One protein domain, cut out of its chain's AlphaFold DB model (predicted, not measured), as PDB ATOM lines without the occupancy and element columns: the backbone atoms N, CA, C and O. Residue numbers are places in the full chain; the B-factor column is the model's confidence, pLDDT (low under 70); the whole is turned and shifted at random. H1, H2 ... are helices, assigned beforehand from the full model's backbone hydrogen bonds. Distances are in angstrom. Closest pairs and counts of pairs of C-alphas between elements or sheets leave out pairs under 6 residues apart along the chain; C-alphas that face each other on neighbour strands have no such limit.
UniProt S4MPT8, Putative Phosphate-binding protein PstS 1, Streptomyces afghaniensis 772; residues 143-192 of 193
ATOM      1  N   GLU A 143     -19.758 -50.061 -18.847       88.81
ATOM      2  CA  GLU A 143     -20.615 -48.877 -18.786       88.81
ATOM      3  C   GLU A 143     -21.669 -48.893 -19.895       88.81
ATOM      4  O   GLU A 143     -21.378 -49.145 -21.066       88.81
ATOM      5  N   TYR A 144     -22.911 -48.581 -19.522       87.56
ATOM      6  CA  TYR A 144     -24.062 -48.595 -20.419       87.56
ATOM      7  C   TYR A 144     -24.637 -47.191 -20.601       87.56
ATOM      8  O   TYR A 144     -24.880 -46.469 -19.632       87.56
ATOM      9  N   ALA A 145     -24.947 -46.833 -21.847       89.38
ATOM     10  CA  ALA A 145     -25.768 -45.670 -22.159       89.38
ATOM     11  C   ALA A 145     -27.251 -46.072 -22.179       89.38
ATOM     12  O   ALA A 145     -27.683 -46.847 -23.034       89.38
ATOM     13  N   TYR A 146     -28.043 -45.528 -21.256       89.62
ATOM     14  CA  TYR A 146     -29.479 -45.796 -21.172       89.62
ATOM     15  C   TYR A 146     -30.292 -44.718 -21.893       89.62
ATOM     16  O   TYR A 146     -30.053 -43.523 -21.727       89.62
ATOM     17  N   THR A 147     -31.291 -45.139 -22.672       93.75
ATOM     18  CA  THR A 147     -32.262 -44.241 -23.315       93.75
ATOM     19  C   THR A 147     -33.687 -44.723 -23.062       93.75
ATOM     20  O   THR A 147     -33.927 -45.915 -22.868       93.75
ATOM     21  N   TYR A 148     -34.644 -43.793 -23.037       92.38
ATOM     22  CA  TYR A 148     -36.060 -44.143 -22.966       92.38
ATOM     23  C   TYR A 148     -36.558 -44.547 -24.358       92.38
ATOM     24  O   TYR A 148     -36.738 -43.700 -25.235       92.38
ATOM     25  N   GLY A 149     -36.763 -45.848 -24.562       94.94
ATOM     26  CA  GLY A 149     -37.110 -46.395 -25.872       94.94
ATOM     27  C   GLY A 149     -35.979 -46.229 -26.891       94.94
ATOM     28  O   GLY A 149     -34.827 -46.002 -26.538       94.94
ATOM     29  N   ARG A 150     -36.305 -46.361 -28.179       94.06
ATOM     30  CA  ARG A 150     -35.341 -46.149 -29.263       94.06
ATOM     31  C   ARG A 150     -35.369 -44.676 -29.689       94.06
ATOM     32  O   ARG A 150     -36.426 -44.230 -30.141       94.06
ATOM     33  N   PRO A 151     -34.253 -43.928 -29.605       96.56
ATOM     34  CA  PRO A 151     -34.211 -42.552 -30.091       96.56
ATOM     35  C   PRO A 151     -34.555 -42.461 -31.589       96.56
ATOM     36  O   PRO A 151     -34.174 -43.364 -32.345       96.56
ATOM     37  N   PRO A 152     -35.222 -41.383 -32.051       97.12
ATOM     38  CA  PRO A 152     -35.411 -41.124 -33.478       97.12
ATOM     39  C   PRO A 152     -34.072 -41.137 -34.221       97.12
ATOM     40  O   PRO A 152     -33.066 -40.652 -33.693       97.12
ATOM     41  N   ALA A 153     -34.047 -41.701 -35.431       94.69
ATOM     42  CA  ALA A 153     -32.805 -41.955 -36.165       94.69
ATOM     43  C   ALA A 153     -31.999 -40.676 -36.454       94.69
ATOM     44  O   ALA A 153     -30.771 -40.717 -36.435       94.69
ATOM     45  N   ASP A 154     -32.693 -39.559 -36.661       96.00
ATOM     46  CA  ASP A 154     -32.180 -38.215 -36.934       96.00
ATOM     47  C   ASP A 154     -31.902 -37.383 -35.666       96.00
ATOM     48  O   ASP A 154     -31.485 -36.228 -35.751       96.00
ATOM     49  N   SER A 155     -32.102 -37.951 -34.473       97.12
ATOM     50  CA  SER A 155     -31.861 -37.250 -33.211       97.12
ATOM     51  C   SER A 155     -30.375 -37.158 -32.843       97.12
ATOM     52  O   SER A 155     -29.550 -38.010 -33.197       97.12
ATOM     53  N   LEU A 156     -30.047 -36.161 -32.014       96.12
ATOM     54  CA  LEU A 156     -28.723 -36.037 -31.396       96.12
ATOM     55  C   LEU A 156     -28.376 -37.253 -30.532       96.12
ATOM     56  O   LEU A 156     -27.231 -37.689 -30.536       96.12
ATOM     57  N   ALA A 157     -29.356 -37.842 -29.840       95.56
ATOM     58  CA  ALA A 157     -29.139 -39.039 -29.031       95.56
ATOM     59  C   ALA A 157     -28.722 -40.242 -29.896       95.56
ATOM     60  O   ALA A 157     -27.727 -40.895 -29.594       95.56
ATOM     61  N   SER A 158     -29.424 -40.498 -31.008       94.75
ATOM     62  CA  SER A 158     -29.049 -41.547 -31.973       94.75
ATOM     63  C   SER A 158     -27.654 -41.306 -32.567       94.75
ATOM     64  O   SER A 158     -26.835 -42.226 -32.666       94.75
ATOM     65  N   SER A 159     -27.350 -40.047 -32.897       94.19
ATOM     66  CA  SER A 159     -26.045 -39.640 -33.432       94.19
ATOM     67  C   SER A 159     -24.917 -39.849 -32.417       94.19
ATOM     68  O   SER A 159     -23.869 -40.390 -32.765       94.19
ATOM     69  N   PHE A 160     -25.142 -39.494 -31.150       93.69
ATOM     70  CA  PHE A 160     -24.181 -39.688 -30.067       93.69
ATOM     71  C   PHE A 160     -23.922 -41.172 -29.779       93.69
ATOM     72  O   PHE A 160     -22.767 -41.584 -29.706       93.69
ATOM     73  N   LEU A 161     -24.965 -42.007 -29.706       92.06
ATOM     74  CA  LEU A 161     -24.802 -43.458 -29.541       92.06
ATOM     75  C   LEU A 161     -24.022 -44.083 -30.708       92.06
ATOM     76  O   LEU A 161     -23.172 -44.946 -30.503       92.06
ATOM     77  N   THR A 162     -24.274 -43.617 -31.934       91.12
ATOM     78  CA  THR A 162     -23.528 -44.063 -33.120       91.12
ATOM     79  C   THR A 162     -22.061 -43.643 -33.048       91.12
ATOM     80  O   THR A 162     -21.189 -44.436 -33.406       91.12
ATOM     81  N   TYR A 163     -21.785 -42.429 -32.564       92.31
ATOM     82  CA  TYR A 163     -20.429 -41.929 -32.344       92.31
ATOM     83  C   TYR A 163     -19.664 -42.776 -31.319       92.31
ATOM     84  O   TYR A 163     -18.538 -43.170 -31.598       92.31
ATOM     85  N   LEU A 164     -20.275 -43.141 -30.186       89.81
ATOM     86  CA  LEU A 164     -19.639 -44.025 -29.192       89.81
ATOM     87  C   LEU A 164     -19.263 -45.394 -29.780       89.81
ATOM     88  O   LEU A 164     -18.224 -45.961 -29.448       89.81
ATOM     89  N   ALA A 165     -20.104 -45.923 -30.670       86.25
ATOM     90  CA  ALA A 165     -19.926 -47.249 -31.243       86.25
ATOM     91  C   ALA A 165     -18.960 -47.298 -32.440       86.25
ATOM     92  O   ALA A 165     -18.593 -48.396 -32.857       86.25
ATOM     93  N   ARG A 166     -18.581 -46.164 -33.051       84.12
ATOM     94  CA  ARG A 166     -17.856 -46.156 -34.338       84.12
ATOM     95  C   ARG A 166     -16.847 -45.016 -34.466       84.12
ATOM     96  O   ARG A 166     -17.103 -43.887 -34.059       84.12
ATOM     97  N   GLY A 167     -15.755 -45.293 -35.179       81.19
ATOM     98  CA  GLY A 167     -14.777 -44.285 -35.599       81.19
ATOM     99  C   GLY A 167     -14.176 -43.524 -34.416       81.19
ATOM    100  O   GLY A 167     -13.882 -44.118 -33.382       81.19
ATOM    101  N   ASN A 168     -14.059 -42.203 -34.558       88.44
ATOM    102  CA  ASN A 168     -13.360 -41.329 -33.609       88.44
ATOM    103  C   ASN A 168     -13.877 -41.399 -32.159       88.44
ATOM    104  O   ASN A 168     -13.153 -41.004 -31.250       88.44
ATOM    105  N   GLY A 169     -15.110 -41.855 -31.904       90.75
ATOM    106  CA  GLY A 169     -15.597 -42.002 -30.527       90.75
ATOM    107  C   GLY A 169     -14.873 -43.104 -29.759       90.75
ATOM    108  O   GLY A 169     -14.552 -42.921 -28.586       90.75
ATOM    109  N   GLN A 170     -14.513 -44.201 -30.428       90.50
ATOM    110  CA  GLN A 170     -13.710 -45.268 -29.823       90.50
ATOM    111  C   GLN A 170     -12.292 -44.784 -29.486       90.50
ATOM    112  O   GLN A 170     -11.740 -45.158 -28.450       90.50
ATOM    113  N   ASP A 171     -11.724 -43.907 -30.315       91.25
ATOM    114  CA  ASP A 171     -10.405 -43.311 -30.071       91.25
ATOM    115  C   ASP A 171     -10.420 -42.375 -28.859       91.25
ATOM    116  O   ASP A 171      -9.474 -42.366 -28.069       91.25
ATOM    117  N   VAL A 172     -11.506 -41.622 -28.658       92.94
ATOM    118  CA  VAL A 172     -11.693 -40.816 -27.441       92.94
ATOM    119  C   VAL A 172     -11.779 -41.711 -26.203       92.94
ATOM    120  O   VAL A 172     -11.081 -41.449 -25.226       92.94
ATOM    121  N   ILE A 173     -12.561 -42.797 -26.248       92.50
ATOM    122  CA  ILE A 173     -12.671 -43.769 -25.143       92.50
ATOM    123  C   ILE A 173     -11.280 -44.291 -24.748       92.50
ATOM    124  O   ILE A 173     -10.897 -44.218 -23.576       92.50
ATOM    125  N   ARG A 174     -10.479 -44.716 -25.733       90.56
ATOM    126  CA  ARG A 174      -9.103 -45.185 -25.505       90.56
ATOM    127  C   ARG A 174      -8.179 -44.100 -24.972       90.56
ATOM    128  O   ARG A 174      -7.436 -44.343 -24.025       90.56
ATOM    129  N   THR A 175      -8.249 -42.893 -25.529       90.81
ATOM    130  CA  THR A 175      -7.435 -41.744 -25.089       90.81
ATOM    131  C   THR A 175      -7.664 -41.421 -23.610       90.81
ATOM    132  O   THR A 175      -6.746 -41.001 -22.904       90.81
ATOM    133  N   HIS A 176      -8.879 -41.655 -23.115       90.75
ATOM    134  CA  HIS A 176      -9.226 -41.479 -21.709       90.75
ATOM    135  C   HIS A 176      -8.980 -42.722 -20.835       90.75
ATOM    136  O   HIS A 176      -9.243 -42.666 -19.636       90.75
ATOM    137  N   GLY A 177      -8.387 -43.787 -21.382       89.75
ATOM    138  CA  GLY A 177      -7.944 -44.973 -20.643       89.75
ATOM    139  C   GLY A 177      -9.008 -46.060 -20.477       89.75
ATOM    140  O   GLY A 177      -8.900 -46.863 -19.553       89.75
ATOM    141  N   HIS A 178     -10.026 -46.077 -21.339       91.62
ATOM    142  CA  HIS A 178     -11.119 -47.049 -21.309       91.62
ATOM    143  C   HIS A 178     -11.097 -47.967 -22.537       91.62
ATOM    144  O   HIS A 178     -10.495 -47.647 -23.564       91.62
ATOM    145  N   LEU A 179     -11.786 -49.104 -22.434       90.88
ATOM    146  CA  LEU A 179     -11.906 -50.084 -23.511       90.88
ATOM    147  C   LEU A 179     -13.247 -49.920 -24.242       90.88
ATOM    148  O   LEU A 179     -14.296 -49.982 -23.599       90.88
ATOM    149  N   PRO A 180     -13.257 -49.713 -25.569       91.25
ATOM    150  CA  PRO A 180     -14.497 -49.642 -26.331       91.25
ATOM    151  C   PRO A 180     -15.114 -51.036 -26.534       91.25
ATOM    152  O   PRO A 180     -14.471 -51.930 -27.069       91.25
ATOM    153  N   CYS A 181     -16.402 -51.204 -26.220       87.44
ATOM    154  CA  CYS A 181     -17.116 -52.477 -26.424       87.44
ATOM    155  C   CYS A 181     -17.424 -52.826 -27.893       87.44
ATOM    156  O   CYS A 181     -17.887 -53.925 -28.170       87.44
ATOM    157  N   TRP A 182     -17.218 -51.909 -28.846       83.50
ATOM    158  CA  TRP A 182     -17.573 -52.099 -30.265       83.50
ATOM    159  C   TRP A 182     -16.369 -52.424 -31.166       83.50
ATOM    160  O   TRP A 182     -16.417 -52.214 -32.380       83.50
ATOM    161  N   THR A 183     -15.281 -52.924 -30.586       77.12
ATOM    162  CA  THR A 183     -14.152 -53.529 -31.313       77.12
ATOM    163  C   THR A 183     -14.289 -55.052 -31.313       77.12
ATOM    164  O   THR A 183     -15.052 -55.572 -30.502       77.12
ATOM    165  N   PRO A 184     -13.617 -55.804 -32.204       77.56
ATOM    166  CA  PRO A 184     -13.695 -57.269 -32.192       77.56
ATOM    167  C   PRO A 184     -13.366 -57.883 -30.818       77.56
ATOM    168  O   PRO A 184     -14.099 -58.740 -30.322       77.56
ATOM    169  N   GLU A 185     -12.311 -57.386 -30.174       79.62
ATOM    170  CA  GLU A 185     -11.871 -57.787 -28.835       79.62
ATOM    171  C   GLU A 185     -12.878 -57.320 -27.771       79.62
ATOM    172  O   GLU A 185     -13.354 -58.112 -26.953       79.62
ATOM    173  N   GLY A 186     -13.284 -56.048 -27.836       78.12
ATOM    174  CA  GLY A 186     -14.234 -55.440 -26.907       78.12
ATOM    175  C   GLY A 186     -15.618 -56.089 -26.931       78.12
ATOM    176  O   GLY A 186     -16.216 -56.276 -25.877       78.12
ATOM    177  N   LEU A 187     -16.110 -56.507 -28.100       80.12
ATOM    178  CA  LEU A 187     -17.388 -57.215 -28.236       80.12
ATOM    179  C   LEU A 187     -17.368 -58.544 -27.484       80.12
ATOM    180  O   LEU A 187     -18.364 -58.912 -26.872       80.12
ATOM    181  N   THR A 188     -16.236 -59.249 -27.509       80.50
ATOM    182  CA  THR A 188     -16.077 -60.505 -26.770       80.50
ATOM    183  C   THR A 188     -16.086 -60.241 -25.267       80.50
ATOM    184  O   THR A 188     -16.808 -60.907 -24.533       80.50
ATOM    185  N   LEU A 189     -15.345 -59.227 -24.812       81.44
ATOM    186  CA  LEU A 189     -15.272 -58.853 -23.397       81.44
ATOM    187  C   LEU A 189     -16.604 -58.346 -22.845       81.44
ATOM    188  O   LEU A 189     -16.947 -58.660 -21.709       81.44
ATOM    189  N   CYS A 190     -17.346 -57.581 -23.645       82.94
ATOM    190  CA  CYS A 190     -18.621 -56.996 -23.244       82.94
ATOM    191  C   CYS A 190     -19.822 -57.934 -23.464       82.94
ATOM    192  O   CYS A 190     -20.940 -57.586 -23.100       82.94
ATOM    193  N   ALA A 191     -19.609 -59.118 -24.048       74.94
ATOM    194  CA  ALA A 191     -20.623 -60.168 -24.170       74.94
ATOM    195  C   ALA A 191     -20.557 -61.217 -23.041       74.94
ATOM    196  O   ALA A 191     -21.392 -62.118 -23.012       74.94
ATOM    197  N   GLN A 192     -19.558 -61.137 -22.155       61.62
ATOM    198  CA  GLN A 192     -19.254 -62.147 -21.130       61.62
ATOM    199  C   GLN A 192     -19.872 -61.886 -19.742       61.62
ATOM    200  O   GLN A 192     -19.511 -62.584 -18.796       61.62
TER     201      GLN A 192
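This is residues 143 to 192 of the 193 residues of the protein "Putative Phosphate-binding protein PstS 1" of Streptomyces afghaniensis 772 (UniProt S4MPT8). The printed part winds as an open frame: residues 143 to 155, a long stretch with no named element, run along one side to about residue 147, then turn and run along a second side to H1, while H1 and H2 meet at a corner and make a third side, and H3 lies apart from both after the short link that follows H2. The printed part has 50 residues with three named helices, in the order H1, H2, H3, and no named strand; the class is all helix. It is only just compact, close to loose, with a radius of gyration of the C-alphas of 11.7 A and spans of 29 by 24 by 16 A.

H1, residues 156 to 165, and H2, residues 168 to 175, only just touch, with 3 pairs of C-alphas within 8 A, and only at the corner by their tight link. The closest C-alphas, of Tyr 163 and Gly 169, are 5.2 A apart. Their lines stand at a steep tilt of 57 degrees, the same way. H3, residues 184 to 190, is apart from H1 and from H2. In H1 and H2 every O i to N i+4 pair is within hydrogen-bond range; in H3, 2 of 3 are.

H1 begins at C-alpha 156 (-28.723, -36.037, -31.396) and is 14.3 A long. H2 is 10.4 A long. H3 is 10.2 A long and ends at C-alpha 190 (-18.621, -56.996, -23.244).

The C-alphas farthest apart, of Asp 154 and Gln 192, are 31.5 A apart. The printed part has no cut and no long link. Residue 192 is under 70 in pLDDT.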